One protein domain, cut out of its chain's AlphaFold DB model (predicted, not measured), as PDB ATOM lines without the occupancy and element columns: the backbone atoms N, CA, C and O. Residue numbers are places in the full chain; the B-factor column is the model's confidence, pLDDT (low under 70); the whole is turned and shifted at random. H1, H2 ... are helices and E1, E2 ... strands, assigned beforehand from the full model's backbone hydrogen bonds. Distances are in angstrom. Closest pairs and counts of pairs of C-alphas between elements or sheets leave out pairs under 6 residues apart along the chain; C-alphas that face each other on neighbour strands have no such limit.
ATOM      1  N   ASP A 156     119.024  82.349  91.684       36.69
ATOM      2  CA  ASP A 156     117.880  81.946  90.852       36.69
ATOM      3  C   ASP A 156     116.617  81.750  91.703       36.69
ATOM      4  O   ASP A 156     115.520  82.155  91.304       36.69
ATOM      5  N   ILE A 157     116.787  81.217  92.921       33.09
ATOM      6  CA  ILE A 157     115.720  81.106  93.929       33.09
ATOM      7  C   ILE A 157     115.218  82.497  94.313       33.09
ATOM      8  O   ILE A 157     114.013  82.725  94.333       33.09
ATOM      9  N   ASN A 158     116.124  83.445  94.567       35.47
ATOM     10  CA  ASN A 158     115.745  84.807  94.937       35.47
ATOM     11  C   ASN A 158     114.976  85.522  93.814       35.47
ATOM     12  O   ASN A 158     114.004  86.221  94.095       35.47
ATOM     13  N   LEU A 159     115.357  85.339  92.546       42.28
ATOM     14  CA  LEU A 159     114.664  85.978  91.423       42.28
ATOM     15  C   LEU A 159     113.254  85.411  91.218       42.28
ATOM     16  O   LEU A 159     112.305  86.181  91.066       42.28
ATOM     17  N   CYS A 160     113.105  84.085  91.278       41.97
ATOM     18  CA  CYS A 160     111.792  83.442  91.223       41.97
ATOM     19  C   CYS A 160     110.933  83.852  92.425       41.97
ATOM     20  O   CYS A 160     109.767  84.205  92.265       41.97
ATOM     21  N   TYR A 161     111.529  83.939  93.617       39.31
ATOM     22  CA  TYR A 161     110.817  84.319  94.833       39.31
ATOM     23  C   TYR A 161     110.128  85.686  94.711       39.31
ATOM     24  O   TYR A 161     108.974  85.841  95.119       39.31
ATOM     25  N   TYR A 162     110.799  86.669  94.103       46.50
ATOM     26  CA  TYR A 162     110.246  88.010  93.883       46.50
ATOM     27  C   TYR A 162     109.454  88.164  92.576       46.50
ATOM     28  O   TYR A 162     108.913  89.245  92.318       46.50
ATOM     29  N   LEU A 163     109.341  87.112  91.761       49.81
ATOM     30  CA  LEU A 163     108.637  87.155  90.485       49.81
ATOM     31  C   LEU A 163     107.142  87.427  90.703       49.81
ATOM     32  O   LEU A 163     106.444  86.696  91.403       49.81
ATOM     33  N   ARG A 164     106.633  88.502  90.089       58.38
ATOM     34  CA  ARG A 164     105.212  88.903  90.150       58.38
ATOM     35  C   ARG A 164     104.452  88.645  88.852       58.38
ATOM     36  O   ARG A 164     103.230  88.501  88.884       58.38
ATOM     37  N   SER A 165     105.163  88.564  87.732       60.97
ATOM     38  CA  SER A 165     104.615  88.351  86.393       60.97
ATOM     39  C   SER A 165     105.540  87.442  85.593       60.97
ATOM     40  O   SER A 165     106.756  87.607  85.665       60.97
ATOM     41  N   LEU A 166     104.976  86.511  84.824       72.06
ATOM     42  CA  LEU A 166     105.721  85.610  83.950       72.06
ATOM     43  C   LEU A 166     105.055  85.527  82.579       72.06
ATOM     44  O   LEU A 166     103.873  85.205  82.489       72.06
ATOM     45  N   THR A 167     105.837  85.717  81.518       71.81
ATOM     46  CA  THR A 167     105.460  85.333  80.154       71.81
ATOM     47  C   THR A 167     106.337  84.173  79.710       71.81
ATOM     48  O   THR A 167     107.517  84.346  79.425       71.81
ATOM     49  N   PHE A 168     105.756  82.979  79.648       69.44
ATOM     50  CA  PHE A 168     106.430  81.741  79.288       69.44
ATOM     51  C   PHE A 168     106.114  81.360  77.836       69.44
ATOM     52  O   PHE A 168     105.136  80.663  77.539       69.44
ATOM     53  N   GLN A 169     106.953  81.844  76.918       63.34
ATOM     54  CA  GLN A 169     106.848  81.587  75.481       63.34
ATOM     55  C   GLN A 169     108.220  81.225  74.900       63.34
ATOM     56  O   GLN A 169     109.016  82.089  74.548       63.34
ATOM     57  N   LEU A 170     108.482  79.925  74.771       56.16
ATOM     58  CA  LEU A 170     109.711  79.389  74.186       56.16
ATOM     59  C   LEU A 170     109.432  78.942  72.743       56.16
ATOM     60  O   LEU A 170     109.172  77.778  72.463       56.16
ATOM     61  N   SER A 171     109.399  79.900  71.815       46.06
ATOM     62  CA  SER A 171     109.067  79.654  70.398       46.06
ATOM     63  C   SER A 171     110.270  79.309  69.512       46.06
ATOM     64  O   SER A 171     110.075  78.918  68.364       46.06
ATOM     65  N   TYR A 172     111.501  79.443  70.013       36.59
ATOM     66  CA  TYR A 172     112.720  79.347  69.192       36.59
ATOM     67  C   TYR A 172     113.736  78.306  69.656       36.59
ATOM     68  O   TYR A 172     114.732  78.090  68.969       36.59
ATOM     69  N   VAL A 173     113.491  77.654  70.791       41.53
ATOM     70  CA  VAL A 173     114.336  76.564  71.263       41.53
ATOM     71  C   VAL A 173     113.561  75.277  71.036       41.53
ATOM     72  O   VAL A 173     112.497  75.081  71.617       41.53
ATOM     73  N   SER A 174     114.075  74.407  70.168       47.91
ATOM     74  CA  SER A 174     113.563  73.049  69.962       47.91
ATOM     75  C   SER A 174     113.913  72.170  71.168       47.91
ATOM     76  O   SER A 174     114.660  71.201  71.062       47.91
ATOM     77  N   LEU A 175     113.452  72.577  72.346       53.66
ATOM     78  CA  LEU A 175     113.471  71.764  73.548       53.66
ATOM     79  C   LEU A 175     112.326  70.762  73.467       53.66
ATOM     80  O   LEU A 175     111.246  71.068  72.950       53.66
ATOM     81  N   ASP A 176     112.550  69.579  74.027       61.06
ATOM     82  CA  ASP A 176     111.476  68.616  74.211       61.06
ATOM     83  C   ASP A 176     110.361  69.233  75.079       61.06
ATOM     84  O   ASP A 176     110.586  70.090  75.942       61.06
ATOM     85  N   CYS A 177     109.120  68.831  74.827       67.69
ATOM     86  CA  CYS A 177     107.963  69.316  75.565       67.69
ATOM     87  C   CYS A 177     108.067  68.979  77.061       67.69
ATOM     88  O   CYS A 177     107.627  69.767  77.894       67.69
ATOM     89  N   SER A 178     108.687  67.846  77.403       65.62
ATOM     90  CA  SER A 178     108.956  67.416  78.783       65.62
ATOM     91  C   SER A 178     109.814  68.428  79.560       65.62
ATOM     92  O   SER A 178     109.523  68.744  80.717       65.62
ATOM     93  N   VAL A 179     110.819  69.005  78.899       59.31
ATOM     94  CA  VAL A 179     111.717  70.014  79.471       59.31
ATOM     95  C   VAL A 179     110.974  71.327  79.700       59.31
ATOM     96  O   VAL A 179     111.076  71.907  80.777       59.31
ATOM     97  N   HIS A 180     110.163  71.764  78.732       65.44
ATOM     98  CA  HIS A 180     109.314  72.949  78.891       65.44
ATOM     99  C   HIS A 180     108.360  72.823  80.082       65.44
ATOM    100  O   HIS A 180     108.200  73.774  80.847       65.44
ATOM    101  N   ASN A 181     107.745  71.650  80.240       69.56
ATOM    102  CA  ASN A 181     106.825  71.366  81.336       69.56
ATOM    103  C   ASN A 181     107.547  71.413  82.690       69.56
ATOM    104  O   ASN A 181     107.076  72.073  83.614       69.56
ATOM    105  N   SER A 182     108.708  70.757  82.782       66.69
ATOM    106  CA  SER A 182     109.511  70.695  84.011       66.69
ATOM    107  C   SER A 182     110.026  72.077  84.419       66.69
ATOM    108  O   SER A 182     109.950  72.444  85.588       66.69
ATOM    109  N   LEU A 183     110.491  72.872  83.450       64.62
ATOM    110  CA  LEU A 183     110.973  74.231  83.689       64.62
ATOM    111  C   LEU A 183     109.850  75.160  84.153       64.62
ATOM    112  O   LEU A 183     110.023  75.885  85.129       64.62
ATOM    113  N   LEU A 184     108.696  75.129  83.479       76.12
ATOM    114  CA  LEU A 184     107.544  75.922  83.898       76.12
ATOM    115  C   LEU A 184     107.148  75.567  85.331       76.12
ATOM    116  O   LEU A 184     106.992  76.466  86.149       76.12
ATOM    117  N   GLN A 185     107.016  74.277  85.642       78.56
ATOM    118  CA  GLN A 185     106.663  73.836  86.986       78.56
ATOM    119  C   GLN A 185     107.672  74.327  88.030       78.56
ATOM    120  O   GLN A 185     107.256  74.919  89.019       78.56
ATOM    121  N   LEU A 186     108.975  74.183  87.772       68.62
ATOM    122  CA  LEU A 186     110.016  74.665  88.678       68.62
ATOM    123  C   LEU A 186     109.904  76.175  88.943       68.62
ATOM    124  O   LEU A 186     109.962  76.602  90.093       68.62
ATOM    125  N   ILE A 187     109.707  76.987  87.897       69.81
ATOM    126  CA  ILE A 187     109.538  78.440  88.051       69.81
ATOM    127  C   ILE A 187     108.302  78.741  88.904       69.81
ATOM    128  O   ILE A 187     108.373  79.576  89.803       69.81
ATOM    129  N   LEU A 188     107.176  78.071  88.646       80.06
ATOM    130  CA  LEU A 188     105.940  78.289  89.398       80.06
ATOM    131  C   LEU A 188     106.082  77.872  90.872       80.06
ATOM    132  O   LEU A 188     105.645  78.618  91.749       80.06
ATOM    133  N   ASP A 189     106.737  76.744  91.147       75.38
ATOM    134  CA  ASP A 189     106.992  76.240  92.503       75.38
ATOM    135  C   ASP A 189     107.913  77.181  93.303       75.38
ATOM    136  O   ASP A 189     107.728  77.370  94.507       75.38
ATOM    137  N   LEU A 190     108.870  77.833  92.632       63.28
ATOM    138  CA  LEU A 190     109.795  78.793  93.246       63.28
ATOM    139  C   LEU A 190     109.260  80.230  93.314       63.28
ATOM    140  O   LEU A 190     109.912  81.089  93.909       63.28
ATOM    141  N   SER A 191     108.089  80.512  92.731       68.12
ATOM    142  CA  SER A 191     107.529  81.866  92.625       68.12
ATOM    143  C   SER A 191     106.239  82.034  93.443       68.12
ATOM    144  O   SER A 191     105.161  82.235  92.877       68.12
ATOM    145  N   PRO A 192     106.303  82.027  94.792       76.25
ATOM    146  CA  PRO A 192     105.123  82.109  95.660       76.25
ATOM    147  C   PRO A 192     104.370  83.441  95.542       76.25
ATOM    148  O   PRO A 192     103.252  83.584  96.035       76.25
ATOM    149  N   HIS A 193     104.986  84.444  94.923       71.69
ATOM    150  CA  HIS A 193     104.437  85.779  94.750       71.69
ATOM    151  C   HIS A 193     103.922  86.058  93.335       71.69
ATOM    152  O   HIS A 193     103.414  87.163  93.096       71.69
ATOM    153  N   LEU A 194     104.007  85.070  92.438       73.06
ATOM    154  CA  LEU A 194     103.567  85.191  91.058       73.06
ATOM    155  C   LEU A 194     102.061  85.435  91.001       73.06
ATOM    156  O   LEU A 194     101.260  84.654  91.514       73.06
ATOM    157  N   PHE A 195     101.688  86.536  90.361       72.06
ATOM    158  CA  PHE A 195     100.312  87.009  90.285       72.06
ATOM    159  C   PHE A 195      99.764  86.960  88.854       72.06
ATOM    160  O   PHE A 195      98.586  86.647  88.655       72.06
ATOM    161  N   TYR A 196     100.622  87.237  87.866       80.00
ATOM    162  CA  TYR A 196     100.297  87.212  86.441       80.00
ATOM    163  C   TYR A 196     101.069  86.116  85.701       80.00
ATOM    164  O   TYR A 196     102.283  86.002  85.858       80.00
ATOM    165  N   LEU A 197     100.382  85.354  84.849       83.56
ATOM    166  CA  LEU A 197     100.980  84.311  84.020       83.56
ATOM    167  C   LEU A 197     100.463  84.379  82.582       83.56
ATOM    168  O   LEU A 197      99.270  84.232  82.341       83.56
ATOM    169  N   HIS A 198     101.353  84.510  81.605       84.56
ATOM    170  CA  HIS A 198     101.076  84.248  80.194       84.56
ATOM    171  C   HIS A 198     101.800  82.972  79.775       84.56
ATOM    172  O   HIS A 198     103.018  82.901  79.856       84.56
ATOM    173  N   VAL A 199     101.064  81.955  79.333       84.56
ATOM    174  CA  VAL A 199     101.639  80.657  78.961       84.56
ATOM    175  C   VAL A 199     100.803  79.943  77.897       84.56
ATOM    176  O   VAL A 199      99.610  80.209  77.733       84.56
ATOM    177  N   ARG A 200     101.403  79.002  77.158       86.00
ATOM    178  CA  ARG A 200     100.628  78.073  76.316       86.00
ATOM    179  C   ARG A 200      99.923  77.042  77.193       86.00
ATOM    180  O   ARG A 200     100.561  76.438  78.055       86.00
ATOM    181  N   TRP A 201      98.646  76.769  76.914       90.50
ATOM    182  CA  TRP A 201      97.872  75.786  77.689       90.50
ATOM    183  C   TRP A 201      98.563  74.418  77.758       90.50
ATOM    184  O   TRP A 201      98.658  73.845  78.835       90.50
ATOM    185  N   LYS A 202      99.148  73.967  76.639       87.62
ATOM    186  CA  LYS A 202      99.901  72.709  76.540       87.62
ATOM    187  C   LYS A 202     100.963  72.540  77.631       87.62
ATOM    188  O   LYS A 202     101.195  71.417  78.045       87.62
ATOM    189  N   TYR A 203     101.628  73.606  78.074       85.69
ATOM    190  CA  TYR A 203     102.656  73.487  79.112       85.69
ATOM    191  C   TYR A 203     102.037  73.506  80.505       85.69
ATOM    192  O   TYR A 203     102.336  72.649  81.331       85.69
ATOM    193  N   LEU A 204     101.105  74.436  80.737       90.62
ATOM    194  CA  LEU A 204     100.431  74.562  82.025       90.62
ATOM    195  C   LEU A 204      99.642  73.299  82.388       90.62
ATOM    196  O   LEU A 204      99.643  72.905  83.546       90.62
ATOM    197  N   SER A 205      99.024  72.628  81.412       91.31
ATOM    198  CA  SER A 205      98.253  71.399  81.631       91.31
ATOM    199  C   SER A 205      99.082  70.233  82.182       91.31
ATOM    200  O   SER A 205      98.507  69.236  82.600       91.31
ATOM    201  N   HIS A 206     100.413  70.309  82.168       89.44
ATOM    202  CA  HIS A 206     101.280  69.269  82.728       89.44
ATOM    203  C   HIS A 206     101.767  69.586  84.144       89.44
ATOM    204  O   HIS A 206     102.367  68.722  84.778       89.44
ATOM    205  N   CYS A 207     101.512  70.792  84.656       89.56
ATOM    206  CA  CYS A 207     101.878  71.138  86.021       89.56
ATOM    207  C   CYS A 207     101.014  70.358  87.021       89.56
ATOM    208  O   CYS A 207      99.785  70.359  86.928       89.56
ATOM    209  N   SER A 208     101.655  69.731  88.008       89.38
ATOM    210  CA  SER A 208     100.965  69.026  89.099       89.38
ATOM    211  C   SER A 208     100.700  69.902  90.330       89.38
ATOM    212  O   SER A 208      99.867  69.550  91.169       89.38
ATOM    213  N   GLY A 209     101.392  71.042  90.432       90.06
ATOM    214  CA  GLY A 209     101.268  71.997  91.531       90.06
ATOM    215  C   GLY A 209      99.941  72.762  91.559       90.06
ATOM    216  O   GLY A 209      99.138  72.729  90.624       90.06
ATOM    217  N   ARG A 210      99.718  73.479  92.667       94.81
ATOM    218  CA  ARG A 210      98.591  74.406  92.845       94.81
ATOM    219  C   ARG A 210      99.107  75.798  93.174       94.81
ATOM    220  O   ARG A 210      99.797  75.975  94.173       94.81
ATOM    221  N   TYR A 211      98.693  76.793  92.397       93.81
ATOM    222  CA  TYR A 211      99.233  78.153  92.450       93.81
ATOM    223  C   TYR A 211      98.123  79.185  92.726       93.81
ATOM    224  O   TYR A 211      97.716  79.933  91.836       93.81
ATOM    225  N   PRO A 212      97.591  79.257  93.963       91.25
ATOM    226  CA  PRO A 212      96.437  80.101  94.304       91.25
ATOM    227  C   PRO A 212      96.727  81.612  94.296       91.25
ATOM    228  O   PRO A 212      95.786  82.411  94.358       91.25
ATOM    229  N   MET A 213      98.006  82.002  94.266       86.62
ATOM    230  CA  MET A 213      98.440  83.403  94.205       86.62
ATOM    231  C   MET A 213      98.352  83.982  92.793       86.62
ATOM    232  O   MET A 213      98.224  85.197  92.648       86.62
ATOM    233  N   ILE A 214      98.333  83.124  91.769       89.12
ATOM    234  CA  ILE A 214      98.141  83.550  90.389       89.12
ATOM    235  C   ILE A 214      96.668  83.909  90.212       89.12
ATOM    236  O   ILE A 214      95.780  83.063  90.325       89.12
ATOM    237  N   LYS A 215      96.407  85.186  89.943       86.38
ATOM    238  CA  LYS A 215      95.055  85.722  89.758       86.38
ATOM    239  C   LYS A 215      94.767  86.070  88.310       86.38
ATOM    240  O   LYS A 215      93.606  86.088  87.910       86.38
ATOM    241  N   HIS A 216      95.800  86.390  87.537       89.75
ATOM    242  CA  HIS A 216      95.662  86.852  86.164       89.75
ATOM    243  C   HIS A 216      96.362  85.865  85.241       89.75
ATOM    244  O   HIS A 216      97.568  85.653  85.357       89.75
ATOM    245  N   VAL A 217      95.619  85.272  84.310       90.50
ATOM    246  CA  VAL A 217      96.172  84.294  83.378       90.50
ATOM    247  C   VAL A 217      95.824  84.649  81.942       90.50
ATOM    248  O   VAL A 217      94.672  84.919  81.594       90.50
ATOM    249  N   HIS A 218      96.840  84.632  81.087       87.44
ATOM    250  CA  HIS A 218      96.703  84.657  79.645       87.44
ATOM    251  C   HIS A 218      97.132  83.317  79.048       87.44
ATOM    252  O   HIS A 218      98.300  82.940  79.099       87.44
ATOM    253  N   LEU A 219      96.181  82.594  78.468       90.75
ATOM    254  CA  LEU A 219      96.420  81.317  77.818       90.75
ATOM    255  C   LEU A 219      96.495  81.485  76.311       90.75
ATOM    256  O   LEU A 219      95.559  81.958  75.665       90.75
ATOM    257  N   THR A 220      97.596  81.015  75.740       86.44
ATOM    258  CA  THR A 220      97.704  80.825  74.298       86.44
ATOM    259  C   THR A 220      97.305  79.393  73.942       86.44
ATOM    260  O   THR A 220      97.958  78.426  74.348       86.44
ATOM    261  N   LEU A 221      96.229  79.262  73.169       85.12
ATOM    262  CA  LEU A 221      95.749  78.012  72.590       85.12
ATOM    263  C   LEU A 221      96.430  77.822  71.230       85.12
ATOM    264  O   LEU A 221      96.319  78.665  70.336       85.12
ATOM    265  N   GLY A 222      97.210  76.749  71.100       71.94
ATOM    266  CA  GLY A 222      97.874  76.388  69.846       71.94
ATOM    267  C   GLY A 222      97.070  75.342  69.082       71.94
ATOM    268  O   GLY A 222      96.311  74.618  69.705       71.94
ATOM    269  N   ARG A 223      97.328  75.207  67.774       65.25
ATOM    270  CA  ARG A 223      96.664  74.261  66.849       65.25
ATOM    271  C   ARG A 223      96.898  72.772  67.159       65.25
ATOM    272  O   ARG A 223      96.493  71.909  66.388       65.25
ATOM    273  N   ASP A 224      97.600  72.473  68.245       56.81
ATOM    274  CA  ASP A 224      98.187  71.163  68.530       56.81
ATOM    275  C   ASP A 224      97.162  70.192  69.157       56.81
ATOM    276  O   ASP A 224      97.549  69.174  69.725       56.81
ATOM    277  N   GLY A 225      95.861  70.509  69.107       49.34
ATOM    278  CA  GLY A 225      94.776  69.629  69.558       49.34
ATOM    279  C   GLY A 225      94.620  69.501  71.077       49.34
ATOM    280  O   GLY A 225      93.764  68.748  71.538       49.34
ATOM    281  N   ALA A 226      95.408  70.233  71.872       58.97
ATOM    282  CA  ALA A 226      95.260  70.273  73.323       58.97
ATOM    283  C   ALA A 226      94.006  71.078  73.697       58.97
ATOM    284  O   ALA A 226      94.056  72.302  73.834       58.97
ATOM    285  N   HIS A 227      92.882  70.376  73.857       79.25
ATOM    286  CA  HIS A 227      91.635  70.972  74.318       79.25
ATOM    287  C   HIS A 227      91.831  71.606  75.701       79.25
ATOM    288  O   HIS A 227      92.467  71.031  76.590       79.25
ATOM    289  N   PHE A 228      91.306  72.817  75.872       87.19
ATOM    290  CA  PHE A 228      91.332  73.488  77.161       87.19
ATOM    291  C   PHE A 228      90.395  72.776  78.139       87.19
ATOM    292  O   PHE A 228      89.182  72.772  77.944       87.19
ATOM    293  N   ASP A 229      90.952  72.210  79.209       88.12
ATOM    294  CA  ASP A 229      90.166  71.612  80.283       88.12
ATOM    295  C   ASP A 229      90.076  72.568  81.475       88.12
ATOM    296  O   ASP A 229      91.006  72.723  82.270       88.12
ATOM    297  N   ALA A 230      88.908  73.187  81.619       88.38
ATOM    298  CA  ALA A 230      88.602  74.085  82.721       88.38
ATOM    299  C   ALA A 230      88.668  73.407  84.107       88.38
ATOM    300  O   ALA A 230      89.031  74.077  85.073       88.38
ATOM    301  N   ILE A 231      88.374  72.100  84.224       88.75
ATOM    302  CA  ILE A 231      88.490  71.358  85.496       88.75
ATOM    303  C   ILE A 231      89.957  71.286  85.891       88.75
ATOM    304  O   ILE A 231      90.327  71.628  87.016       88.75
ATOM    305  N   GLN A 232      90.796  70.834  84.961       90.75
ATOM    306  CA  GLN A 232      92.227  70.719  85.186       90.75
ATOM    307  C   GLN A 232      92.851  72.085  85.471       90.75
ATOM    308  O   GLN A 232      93.593  72.219  86.439       90.75
ATOM    309  N   PHE A 233      92.499  73.112  84.693       93.12
ATOM    310  CA  PHE A 233      92.968  74.470  84.941       93.12
ATOM    311  C   PHE A 233      92.602  74.931  86.354       93.12
ATOM    312  O   PHE A 233      93.468  75.417  87.074       93.12
ATOM    313  N   ASN A 234      91.354  74.729  86.789       91.25
ATOM    314  CA  ASN A 234      90.914  75.144  88.120       91.25
ATOM    315  C   ASN A 234      91.597  74.354  89.249       91.25
ATOM    316  O   ASN A 234      91.765  74.859  90.353       91.25
ATOM    317  N   ARG A 235      92.043  73.118  88.992       91.88
ATOM    318  CA  ARG A 235      92.879  72.380  89.953       91.88
ATOM    319  C   ARG A 235      94.246  73.038  90.136       91.88
ATOM    320  O   ARG A 235      94.737  73.052  91.260       91.88
ATOM    321  N   ILE A 236      94.826  73.579  89.063       95.19
ATOM    322  CA  ILE A 236      96.151  74.215  89.060       95.19
ATOM    323  C   ILE A 236      96.065  75.659  89.579       95.19
ATOM    324  O   ILE A 236      96.855  76.056  90.432       95.19
ATOM    325  N   ILE A 237      95.091  76.447  89.115       94.81
ATOM    326  CA  ILE A 237      94.895  77.862  89.472       94.81
ATOM    327  C   ILE A 237      93.446  78.059  89.959       94.81
ATOM    328  O   ILE A 237      92.587  78.514  89.203       94.81
ATOM    329  N   PRO A 238      93.148  77.723  91.230       91.69
ATOM    330  CA  PRO A 238      91.771  77.639  91.739       91.69
ATOM    331  C   PRO A 238      91.079  78.981  91.984       91.69
ATOM    332  O   PRO A 238      89.886  79.022  92.268       91.69
ATOM    333  N   LYS A 239      91.826  80.087  91.961       90.88
ATOM    334  CA  LYS A 239      91.331  81.407  92.364       90.88
ATOM    335  C   LYS A 239      91.613  82.481  91.320       90.88
ATOM    336  O   LYS A 239      92.017  83.591  91.668       90.88
ATOM    337  N   VAL A 240      91.480  82.123  90.047       92.50
ATOM    338  CA  VAL A 240      91.681  83.055  88.935       92.50
ATOM    339  C   VAL A 240      90.614  84.155  88.965       92.50
ATOM    340  O   VAL A 240      89.433  83.872  89.138       92.50
ATOM    341  N   HIS A 241      91.038  85.407  88.801       90.44
ATOM    342  CA  HIS A 241      90.169  86.591  88.711       90.44
ATOM    343  C   HIS A 241      90.033  87.074  87.270       90.44
ATOM    344  O   HIS A 241      88.953  87.482  86.848       90.44
ATOM    345  N   TYR A 242      91.117  86.987  86.499       90.56
ATOM    346  CA  TYR A 242      91.172  87.435  85.113       90.56
ATOM    347  C   TYR A 242      91.710  86.305  84.253       90.56
ATOM    348  O   TYR A 242      92.873  85.920  84.383       90.56
ATOM    349  N   LEU A 243      90.872  85.784  83.362       92.19
ATOM    350  CA  LEU A 243      91.251  84.724  82.442       92.19
ATOM    351  C   LEU A 243      91.116  85.229  81.014       92.19
ATOM    352  O   LEU A 243      90.069  85.713  80.596       92.19
ATOM    353  N   SER A 244      92.193  85.125  80.251       91.00
ATOM    354  CA  SER A 244      92.231  85.628  78.888       91.00
ATOM    355  C   SER A 244      92.804  84.599  77.932       91.00
ATOM    356  O   SER A 244      93.744  83.893  78.274       91.00
ATOM    357  N   PHE A 245      92.269  84.544  76.718       89.38
ATOM    358  CA  PHE A 245      92.652  83.568  75.707       89.38
ATOM    359  C   PHE A 245      93.115  84.249  74.419       89.38
ATOM    360  O   PHE A 245      92.531  85.234  73.955       89.38
ATOM    361  N   SER A 246      94.158  83.693  73.812       84.38
ATOM    362  CA  SER A 246      94.600  83.987  72.450       84.38
ATOM    363  C   SER A 246      94.759  82.678  71.679       84.38
ATOM    364  O   SER A 246      95.230  81.687  72.222       84.38
ATOM    365  N   GLY A 247      94.348  82.640  70.412       74.94
ATOM    366  CA  GLY A 247      94.460  81.430  69.597       74.94
ATOM    367  C   GLY A 247      93.533  81.459  68.390       74.94
ATOM    368  O   GLY A 247      92.455  82.044  68.439       74.94
ATOM    369  N   GLN A 248      93.961  80.836  67.294       67.62
ATOM    370  CA  GLN A 248      93.184  80.781  66.047       67.62
ATOM    371  C   GLN A 248      92.067  79.727  66.077       67.62
ATOM    372  O   GLN A 248      91.236  79.676  65.176       67.62
ATOM    373  N   GLU A 249      92.022  78.887  67.108       64.81
ATOM    374  CA  GLU A 249      90.991  77.855  67.255       64.81
ATOM    375  C   GLU A 249      89.614  78.442  67.609       64.81
ATOM    376  O   GLU A 249      88.589  77.810  67.376       64.81
ATOM    377  N   LEU A 250      89.572  79.686  68.101       66.88
ATOM    378  CA  LEU A 250      88.347  80.384  68.513       66.88
ATOM    379  C   LEU A 250      87.785  81.316  67.424       66.88
ATOM    380  O   LEU A 250      87.024  82.233  67.723       66.88
ATOM    381  N   VAL A 251      88.162  81.111  66.157       66.56
ATOM    382  CA  VAL A 251      87.812  82.016  65.045       66.56
ATOM    383  C   VAL A 251      86.342  81.902  64.625       66.56
ATOM    384  O   VAL A 251      85.764  82.882  64.155       66.56
ATOM    385  N   ARG A 252      85.710  80.728  64.770       74.12
ATOM    386  CA  ARG A 252      84.320  80.531  64.323       74.12
ATOM    387  C   ARG A 252      83.326  80.891  65.424       74.12
ATOM    388  O   ARG A 252      83.455  80.434  66.555       74.12
ATOM    389  N   GLU A 253      82.267  81.605  65.043       78.62
ATOM    390  CA  GLU A 253      81.159  82.033  65.913       78.62
ATOM    391  C   GLU A 253      80.644  80.916  66.835       78.62
ATOM    392  O   GLU A 253      80.711  81.050  68.054       78.62
ATOM    393  N   LYS A 254      80.199  79.782  66.274       81.12
ATOM    394  CA  LYS A 254      79.652  78.667  67.071       81.12
ATOM    395  C   LYS A 254      80.664  78.093  68.066       81.12
ATOM    396  O   LYS A 254      80.278  77.725  69.171       81.12
ATOM    397  N   GLN A 255      81.939  78.020  67.683       81.06
ATOM    398  CA  GLN A 255      83.002  77.504  68.549       81.06
ATOM    399  C   GLN A 255      83.262  78.460  69.710       81.06
ATOM    400  O   GLN A 255      83.325  78.014  70.847       81.06
ATOM    401  N   MET A 256      83.333  79.768  69.443       84.62
ATOM    402  CA  MET A 256      83.507  80.776  70.487       84.62
ATOM    403  C   MET A 256      82.328  80.794  71.463       84.62
ATOM    404  O   MET A 256      82.547  80.784  72.670       84.62
ATOM    405  N   VAL A 257      81.090  80.784  70.957       86.44
ATOM    406  CA  VAL A 257      79.885  80.772  71.802       86.44
ATOM    407  C   VAL A 257      79.862  79.526  72.683       86.44
ATOM    408  O   VAL A 257      79.651  79.645  73.886       86.44
ATOM    409  N   ASN A 258      80.094  78.341  72.110       85.06
ATOM    410  CA  ASN A 258      80.123  77.100  72.885       85.06
ATOM    411  C   ASN A 258      81.250  77.112  73.914       85.06
ATOM    412  O   ASN A 258      80.976  76.851  75.074       85.06
ATOM    413  N   PHE A 259      82.458  77.522  73.528       85.81
ATOM    414  CA  PHE A 259      83.597  77.623  74.435       85.81
ATOM    415  C   PHE A 259      83.310  78.547  75.624       85.81
ATOM    416  O   PHE A 259      83.498  78.167  76.772       85.81
ATOM    417  N   VAL A 260      82.792  79.751  75.369       87.12
ATOM    418  CA  VAL A 260      82.418  80.696  76.433       87.12
ATOM    419  C   VAL A 260      81.353  80.100  77.353       87.12
ATOM    420  O   VAL A 260      81.462  80.218  78.571       87.12
ATOM    421  N   CYS A 261      80.330  79.452  76.793       83.56
ATOM    422  CA  CYS A 261      79.272  78.846  77.596       83.56
ATOM    423  C   CYS A 261      79.801  77.667  78.422       83.56
ATOM    424  O   CYS A 261      79.523  77.597  79.613       83.56
ATOM    425  N   GLU A 262      80.641  76.811  77.846       82.06
ATOM    426  CA  GLU A 262      81.295  75.719  78.568       82.06
ATOM    427  C   GLU A 262      82.126  76.234  79.749       82.06
ATOM    428  O   GLU A 262      82.165  75.584  80.787       82.06
ATOM    429  N   LEU A 263      82.765  77.404  79.633       84.25
ATOM    430  CA  LEU A 263      83.524  78.012  80.731       84.25
ATOM    431  C   LEU A 263      82.634  78.594  81.834       84.25
ATOM    432  O   LEU A 263      82.944  78.446  83.017       84.25
ATOM    433  N   LEU A 264      81.572  79.305  81.451       80.81
ATOM    434  CA  LEU A 264      80.791  80.144  82.367       80.81
ATOM    435  C   LEU A 264      79.562  79.454  82.959       80.81
ATOM    436  O   LEU A 264      79.093  79.852  84.025       80.81
ATOM    437  N   VAL A 265      79.021  78.469  82.248       73.75
ATOM    438  CA  VAL A 265      77.683  77.922  82.478       73.75
ATOM    439  C   VAL A 265      77.757  76.458  82.878       73.75
ATOM    440  O   VAL A 265      77.368  76.113  83.988       73.75
ATOM    441  N   ASP A 266      78.305  75.605  82.013       63.38
ATOM    442  CA  ASP A 266      78.180  74.147  82.178       63.38
ATOM    443  C   ASP A 266      79.091  73.585  83.274       63.38
ATOM    444  O   ASP A 266      79.035  72.404  83.616       63.38
ATOM    445  N   LYS A 267      79.967  74.429  83.817       55.84
ATOM    446  CA  LYS A 267      81.103  73.980  84.605       55.84
ATOM    447  C   LYS A 267      81.243  74.659  85.960       55.84
ATOM    448  O   LYS A 267      81.816  74.051  86.853       55.84
ATOM    449  N   GLY A 268      80.727  75.872  86.172       61.41
ATOM    450  CA  GLY A 268      80.816  76.554  87.476       61.41
ATOM    451  C   GLY A 268      82.227  76.563  88.094       61.41
ATOM    452  O   GLY A 268      82.369  76.682  89.306       61.41
ATOM    453  N   HIS A 269      83.280  76.365  87.290       67.12
ATOM    454  CA  HIS A 269      84.612  76.057  87.811       67.12
ATOM    455  C   HIS A 269      85.295  77.298  88.370       67.12
ATOM    456  O   HIS A 269      86.181  77.175  89.203       67.12
ATOM    457  N   PHE A 270      84.877  78.490  87.950       79.56
ATOM    458  CA  PHE A 270      85.569  79.724  88.277       79.56
ATOM    459  C   PHE A 270      84.725  80.630  89.169       79.56
ATOM    460  O   PHE A 270      84.171  81.626  88.714       79.56
ATOM    461  N   CYS A 271      84.636  80.287  90.456       76.06
ATOM    462  CA  CYS A 271      83.852  81.050  91.432       76.06
ATOM    463  C   CYS A 271      84.380  82.475  91.676       76.06
ATOM    464  O   CYS A 271      83.602  83.344  92.048       76.06
ATOM    465  N   GLU A 272      85.683  82.717  91.492       84.38
ATOM    466  CA  GLU A 272      86.305  84.037  91.698       84.38
ATOM    467  C   GLU A 272      86.561  84.801  90.380       84.38
ATOM    468  O   GLU A 272      87.206  85.848  90.398       84.38
ATOM    469  N   LEU A 273      86.095  84.295  89.233       88.06
ATOM    470  CA  LEU A 273      86.345  84.935  87.940       88.06
ATOM    471  C   LEU A 273      85.519  86.211  87.800       88.06
ATOM    472  O   LEU A 273      84.295  86.170  87.850       88.06
ATOM    473  N   LEU A 274      86.212  87.322  87.562       86.81
ATOM    474  CA  LEU A 274      85.629  88.650  87.365       86.81
ATOM    475  C   LEU A 274      85.591  89.032  85.882       86.81
ATOM    476  O   LEU A 274      84.686  89.736  85.441       86.81
ATOM    477  N   LEU A 275      86.584  88.583  85.106       88.12
ATOM    478  CA  LEU A 275      86.714  88.929  83.693       88.12
ATOM    479  C   LEU A 275      87.216  87.751  82.857       88.12
ATOM    480  O   LEU A 275      88.315  87.233  83.074       88.12
ATOM    481  N   LEU A 276      86.441  87.413  81.826       90.25
ATOM    482  CA  LEU A 276      86.839  86.517  80.746       90.25
ATOM    483  C   LEU A 276      87.106  87.319  79.467       90.25
ATOM    484  O   LEU A 276      86.239  88.050  78.991       90.25
ATOM    485  N   GLN A 277      88.292  87.156  78.879       90.56
ATOM    486  CA  GLN A 277      88.650  87.768  77.598       90.56
ATOM    487  C   GLN A 277      88.955  86.709  76.540       90.56
ATOM    488  O   GLN A 277      89.790  85.833  76.749       90.56
ATOM    489  N   ILE A 278      88.350  86.824  75.361       89.19
ATOM    490  CA  ILE A 278      88.680  86.008  74.187       89.19
ATOM    491  C   ILE A 278      89.296  86.908  73.121       89.19
ATOM    492  O   ILE A 278      88.836  88.029  72.907       89.19
ATOM    493  N   ASN A 279      90.319  86.405  72.428       83.19
ATOM    494  CA  ASN A 279      91.051  87.136  71.393       83.19
ATOM    495  C   ASN A 279      91.776  88.385  71.934       83.19
ATOM    496  O   ASN A 279      91.762  89.435  71.298       83.19
ATOM    497  N   LYS A 280      92.436  88.270  73.099       74.88
ATOM    498  CA  LYS A 280      93.134  89.398  73.760       74.88
ATOM    499  C   LYS A 280      94.120  90.131  72.840       74.88
ATOM    500  O   LYS A 280      94.217  91.350  72.880       74.88
ATOM    501  N   ASN A 281      94.809  89.395  71.969       69.00
ATOM    502  CA  ASN A 281      95.815  89.967  71.069       69.00
ATOM    503  C   ASN A 281      95.238  90.418  69.713       69.00
ATOM    504  O   ASN A 281      95.985  90.899  68.870       69.00
ATOM    505  N   GLY A 282      93.923  90.285  69.488       66.88
ATOM    506  CA  GLY A 282      93.281  90.719  68.243       66.88
ATOM    507  C   GLY A 282      93.729  89.930  67.008       66.88
ATOM    508  O   GLY A 282      93.757  90.466  65.904       66.88
ATOM    509  N   ASN A 283      94.077  88.655  67.180       69.31
ATOM    510  CA  ASN A 283      94.668  87.808  66.140       69.31
ATOM    511  C   ASN A 283      93.702  87.471  64.992       69.31
ATOM    512  O   ASN A 283      94.120  86.908  63.981       69.31
ATOM    513  N   PHE A 284      92.413  87.765  65.149       72.19
ATOM    514  CA  PHE A 284      91.412  87.630  64.098       72.19
ATOM    515  C   PHE A 284      90.349  88.722  64.195       72.19
ATOM    516  O   PHE A 284      90.099  89.290  65.262       72.19
ATOM    517  N   THR A 285      89.722  89.010  63.057       78.19
ATOM    518  CA  THR A 285      88.718  90.061  62.901       78.19
ATOM    519  C   THR A 285      87.331  89.467  62.681       78.19
ATOM    520  O   THR A 285      87.166  88.466  61.986       78.19
ATOM    521  N   LEU A 286      86.313  90.087  63.284       81.44
ATOM    522  CA  LEU A 286      84.916  89.678  63.147       81.44
ATOM    523  C   LEU A 286      84.103  90.829  62.560       81.44
ATOM    524  O   LEU A 286      84.254  91.984  62.967       81.44
ATOM    525  N   LYS A 287      83.207  90.510  61.622       85.56
ATOM    526  CA  LYS A 287      82.253  91.490  61.089       85.56
ATOM    527  C   LYS A 287      81.291  91.948  62.201       85.56
ATOM    528  O   LYS A 287      80.955  91.131  63.059       85.56
ATOM    529  N   PRO A 288      80.798  93.202  62.178       85.06
ATOM    530  CA  PRO A 288      79.884  93.716  63.203       85.06
ATOM    531  C   PRO A 288      78.649  92.835  63.447       85.06
ATOM    532  O   PRO A 288      78.328  92.554  64.596       85.06
ATOM    533  N   CYS A 289      78.019  92.315  62.387       86.69
ATOM    534  CA  CYS A 289      76.867  91.413  62.509       86.69
ATOM    535  C   CYS A 289      77.193  90.109  63.257       86.69
ATOM    536  O   CYS A 289      76.393  89.638  64.055       86.69
ATOM    537  N   VAL A 290      78.392  89.555  63.056       86.44
ATOM    538  CA  VAL A 290      78.837  88.329  63.736       86.44
ATOM    539  C   VAL A 290      79.083  88.592  65.222       86.44
ATOM    540  O   VAL A 290      78.730  87.765  66.056       86.44
ATOM    541  N   LYS A 291      79.651  89.755  65.575       87.88
ATOM    542  CA  LYS A 291      79.834  90.156  66.981       87.88
ATOM    543  C   LYS A 291      78.503  90.216  67.721       87.88
ATOM    544  O   LYS A 291      78.410  89.723  68.841       87.88
ATOM    545  N   GLU A 292      77.496  90.809  67.086       87.12
ATOM    546  CA  GLU A 292      76.164  90.951  67.668       87.12
ATOM    547  C   GLU A 292      75.487  89.587  67.854       87.12
ATOM    548  O   GLU A 292      75.005  89.290  68.945       87.12
ATOM    549  N   ASN A 293      75.574  88.698  66.858       88.62
ATOM    550  CA  ASN A 293      75.067  87.329  66.980       88.62
ATOM    551  C   ASN A 293      75.746  86.554  68.122       88.62
ATOM    552  O   ASN A 293      75.069  85.894  68.909       88.62
ATOM    553  N   ILE A 294      77.076  86.666  68.257       87.88
ATOM    554  CA  ILE A 294      77.829  86.045  69.358       87.88
ATOM    555  C   ILE A 294      77.332  86.567  70.708       87.88
ATOM    556  O   ILE A 294      77.050  85.766  71.600       87.88
ATOM    557  N   LYS A 295      77.199  87.894  70.860       88.44
ATOM    558  CA  LYS A 295      76.694  88.511  72.096       88.44
ATOM    559  C   LYS A 295      75.312  87.973  72.450       88.44
ATOM    560  O   LYS A 295      75.129  87.463  73.553       88.44
ATOM    561  N   GLN A 296      74.368  88.032  71.514       87.12
ATOM    562  CA  GLN A 296      72.995  87.575  71.729       87.12
ATOM    563  C   GLN A 296      72.936  86.086  72.078       87.12
ATOM    564  O   GLN A 296      72.215  85.700  72.996       87.12
ATOM    565  N   ALA A 297      73.735  85.253  71.408       87.56
ATOM    566  CA  ALA A 297      73.792  83.822  71.680       87.56
ATOM    567  C   ALA A 297      74.351  83.506  73.078       87.56
ATOM    568  O   ALA A 297      73.822  82.624  73.757       87.56
ATOM    569  N   ILE A 298      75.385  84.228  73.525       87.44
ATOM    570  CA  ILE A 298      75.943  84.075  74.876       87.44
ATOM    571  C   ILE A 298      74.921  84.533  75.922       87.44
ATOM    572  O   ILE A 298      74.624  83.774  76.840       87.44
ATOM    573  N   VAL A 299      74.327  85.722  75.763       85.56
ATOM    574  CA  VAL A 299      73.310  86.249  76.695       85.56
ATOM    575  C   VAL A 299      72.118  85.299  76.798       85.56
ATOM    576  O   VAL A 299      71.705  84.951  77.901       85.56
ATOM    577  N   ALA A 300      71.593  84.820  75.668       83.50
ATOM    578  CA  ALA A 300      70.457  83.903  75.651       83.50
ATOM    579  C   ALA A 300      70.759  82.573  76.358       83.50
ATOM    580  O   ALA A 300      69.872  82.009  76.996       83.50
ATOM    581  N   LYS A 301      71.995  82.066  76.257       81.12
ATOM    582  CA  LYS A 301      72.414  80.859  76.979       81.12
ATOM    583  C   LYS A 301      72.609  81.127  78.471       81.12
ATOM    584  O   LYS A 301      72.117  80.341  79.269       81.12
ATOM    585  N   ILE A 302      73.256  82.226  78.861       78.06
ATOM    586  CA  ILE A 302      73.521  82.501  80.280       78.06
ATOM    587  C   ILE A 302      72.244  82.889  81.043       78.06
ATOM    588  O   ILE A 302      72.023  82.379  82.139       78.06
ATOM    589  N   ASN A 303      71.360  83.704  80.457       74.19
ATOM    590  CA  ASN A 303      70.095  84.110  81.092       74.19
ATOM    591  C   ASN A 303      69.152  82.933  81.369       74.19
ATOM    592  O   ASN A 303      68.290  83.028  82.233       74.19
ATOM    593  N   ARG A 304      69.297  81.816  80.647       66.19
ATOM    594  CA  ARG A 304      68.534  80.592  80.926       66.19
ATOM    595  C   ARG A 304      69.021  79.852  82.173       66.19
ATOM    596  O   ARG A 304      68.348  78.924  82.604       66.19
ATOM    597  N   LEU A 305      70.203  80.193  82.689       60.56
ATOM    598  CA  LEU A 305      70.961  79.359  83.627       60.56
ATOM    599  C   LEU A 305      71.407  80.103  84.895       60.56
ATOM    600  O   LEU A 305      71.809  79.449  85.853       60.56
ATOM    601  N   LYS A 306      71.317  81.441  84.940       59.38
ATOM    602  CA  LYS A 306      71.602  82.242  86.139       59.38
ATOM    603  C   LYS A 306      70.475  83.226  86.440       59.38
ATOM    604  O   LYS A 306      70.186  84.105  85.631       59.38
ATOM    605  N   ASP A 307      69.924  83.134  87.646       54.44
ATOM    606  CA  ASP A 307      69.074  84.176  88.211       54.44
ATOM    607  C   ASP A 307      69.943  85.396  88.570       54.44
ATOM    608  O   ASP A 307      70.772  85.355  89.478       54.44
ATOM    609  N   SER A 308      69.733  86.509  87.866       50.50
ATOM    610  CA  SER A 308      70.047  87.890  88.286       50.50
ATOM    611  C   SER A 308      71.483  88.459  88.253       50.50
ATOM    612  O   SER A 308      71.624  89.650  88.526       50.50
ATOM    613  N   THR A 309      72.547  87.741  87.871       61.12
ATOM    614  CA  THR A 309      73.868  88.405  87.700       61.12
ATOM    615  C   THR A 309      73.925  89.259  86.431       61.12
ATOM    616  O   THR A 309      73.758  88.747  85.323       61.12
ATOM    617  N   THR A 310      74.193  90.558  86.593       68.06
ATOM    618  CA  THR A 310      74.362  91.530  85.501       68.06
ATOM    619  C   THR A 310      75.672  91.279  84.755       68.06
ATOM    620  O   THR A 310      76.709  91.834  85.100       68.06
ATOM    621  N   ILE A 311      75.628  90.455  83.712       77.12
ATOM    622  CA  ILE A 311      76.802  90.175  82.881       77.12
ATOM    623  C   ILE A 311      76.952  91.270  81.827       77.12
ATOM    624  O   ILE A 311      76.033  91.520  81.046       77.12
ATOM    625  N   GLN A 312      78.127  91.897  81.766       84.62
ATOM    626  CA  GLN A 312      78.443  92.868  80.719       84.62
ATOM    627  C   GLN A 312      79.289  92.208  79.635       84.62
ATOM    628  O   GLN A 312      80.354  91.660  79.917       84.62
ATOM    629  N   ILE A 313      78.818  92.269  78.386       87.81
ATOM    630  CA  ILE A 313      79.502  91.672  77.234       87.81
ATOM    631  C   ILE A 313      79.850  92.746  76.211       87.81
ATOM    632  O   ILE A 313      78.982  93.363  75.583       87.81
ATOM    633  N   GLU A 314      81.143  92.906  75.962       88.50
ATOM    634  CA  GLU A 314      81.671  93.930  75.074       88.50
ATOM    635  C   GLU A 314      82.631  93.355  74.045       88.50
ATOM    636  O   GLU A 314      83.388  92.428  74.312       88.50
ATOM    637  N   PHE A 315      82.605  93.937  72.847       85.88
ATOM    638  CA  PHE A 315      83.650  93.723  71.860       85.88
ATOM    639  C   PHE A 315      84.460  95.003  71.741       85.88
ATOM    640  O   PHE A 315      83.898  96.056  71.443       85.88
ATOM    641  N   SER A 316      85.776  94.906  71.905       81.88
ATOM    642  CA  SER A 316      86.663  96.032  71.634       81.88
ATOM    643  C   SER A 316      86.811  96.273  70.127       81.88
ATOM    644  O   SER A 316      86.475  95.430  69.278       81.88
ATOM    645  N   TYR A 317      87.402  97.419  69.787       71.88
ATOM    646  CA  TYR A 317      87.788  97.752  68.415       71.88
ATOM    647  C   TYR A 317      88.764  96.723  67.810       71.88
ATOM    648  O   TYR A 317      88.751  96.505  66.601       71.88
ATOM    649  N   ARG A 318      89.537  96.009  68.645       72.81
ATOM    650  CA  ARG A 318      90.443  94.920  68.229       72.81
ATOM    651  C   ARG A 318      89.761  93.551  68.116       72.81
ATOM    652  O   ARG A 318      90.443  92.548  67.952       72.81
ATOM    653  N   ASN A 319      88.426  93.486  68.176       79.31
ATOM    654  CA  ASN A 319      87.650  92.233  68.170       79.31
ATOM    655  C   ASN A 319      87.945  91.315  69.363       79.31
ATOM    656  O   ASN A 319      87.714  90.107  69.283       79.31
ATOM    657  N   GLN A 320      88.435  91.880  70.462       87.75
ATOM    658  CA  GLN A 320      88.498  91.175  71.730       87.75
ATOM    659  C   GLN A 320      87.094  91.135  72.327       87.75
ATOM    660  O   GLN A 320      86.464  92.184  72.450       87.75
ATOM    661  N   LEU A 321      86.625  89.949  72.696       88.94
ATOM    662  CA  LEU A 321      85.410  89.772  73.484       88.94
ATOM    663  C   LEU A 321      85.782  89.853  74.964       88.94
ATOM    664  O   LEU A 321      86.644  89.098  75.407       88.94
ATOM    665  N   SER A 322      85.133  90.736  75.711       90.25
ATOM    666  CA  SER A 322      85.263  90.880  77.162       90.25
ATOM    667  C   SER A 322      83.918  90.574  77.814       90.25
ATOM    668  O   SER A 322      82.895  91.112  77.392       90.25
ATOM    669  N   ILE A 323      83.924  89.704  78.821       88.81
ATOM    670  CA  ILE A 323      82.745  89.316  79.598       88.81
ATOM    671  C   ILE A 323      83.048  89.572  81.073       88.81
ATOM    672  O   ILE A 323      83.910  88.899  81.641       88.81
ATOM    673  N   TRP A 324      82.344  90.531  81.667       86.56
ATOM    674  CA  TRP A 324      82.419  90.869  83.090       86.56
ATOM    675  C   TRP A 324      81.286  90.167  83.840       86.56
ATOM    676  O   TRP A 324      80.144  90.208  83.368       86.56
ATOM    677  N   LEU A 325      81.615  89.497  84.948       81.56
ATOM    678  CA  LEU A 325      80.724  88.590  85.689       81.56
ATOM    679  C   LEU A 325      80.295  89.128  87.050       81.56
ATOM    680  O   LEU A 325      81.121  89.808  87.702       81.56
TER     681      LEU A 325
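AT A GLANCE: This is residues 156 to 325 of the 325 residues of the protein "Hypothetical protein" of Rotaria sordida (UniProt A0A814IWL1). One twisted sheet of seven strands makes a wall, with H2, H5 and H6 over one face and the other face bare. H2 covers the E1 end of the wall, H5 and H6 pack side by side at the other end, and short H1 lies beyond the E1 end. The 170 printed residues hold six named helices and seven named strands, in the order H1 E1 H2 E2 H3 E3 H4 E4 H5 E5 H6 E6 E7, class mixed. The mixed sheet runs E1 E2 E3 E4 E5 E7 E6. The whole is compact, with a radius of gyration of the C-alphas of 16.6 A and spans of 49 by 34 by 25 A.

IN THESE COORDINATES: Find C-alpha 156 at (117.880, 81.946, 90.852), where H1, residues 156 to 161, begins. Next come E1, 165 to 168, and H2, 177 to 190, 20.1 A long. Read on through E2, 196 to 200, 13.6 A; H3, 201 to 204; E3, 216 to 220, 13.5 A; H4, 230 to 236; and E4, 242 to 246, 13.6 A. H5, 253 to 264, is 16.6 A long, and E5 is 275 to 278. H6, 288 to 303, begins at C-alpha 288 at (79.884, 93.716, 63.203) and is 22.5 A long. E6, 312 to 315, and E7, 321 to 324, follow; C-alpha 324 is at (82.419, 90.869, 83.090).

HOW THE PARTS SIT: E1 to E5 are parallel neighbours in turn: look at N 166 and O 196, 2.9 A; N 197 and O 216, 2.9 A; N 217 and O 242, 2.8 A; N 245 and O 277, 2.8 A. E7 is antiparallel to E5, with N 278 and O 321 at 2.8 A, and to E6, its hairpin partner, with N 322 and O 314 at 2.8 A. Four strand-helix-strand units, parallel neighbour strands with a helix between, are E1 H2 E2, E2 H3 E3, E3 H4 E4 and E4 H5 E5; E5 H6 E6 is split by E7; each crossover is right-handed. H2, H5 and H6 on one face make two layers, helices and sheet. H5 and H6 touch, C-alphas of Val 257 and Ile 298 closest at 6.0 A, at a shallow tilt of 32 degrees, the same way. H2 touches H3, C-alphas of Asn 181 and Tyr 203 closest at 5.2 A, and with residues 187 to 190 alone H1, Cys 160 and Leu 190 closest at 5.4 A. H4 is not on the sheet. In H1, H2, H4, H5 and H6 every O i to N i+4 pair is within hydrogen-bond range; H3 is too short for one.

THE WHOLE: The C-alphas farthest apart, of Asn 158 and Cys 289, are 51.1 A apart. The printed part has no cut; the link H3 to E3 is long, with 11 residues. Residues 171 to 176 stand free. Mean pLDDT of the printed part is 76.6; 52 residues are under 70, among them 156 to 165 and 168 to 183.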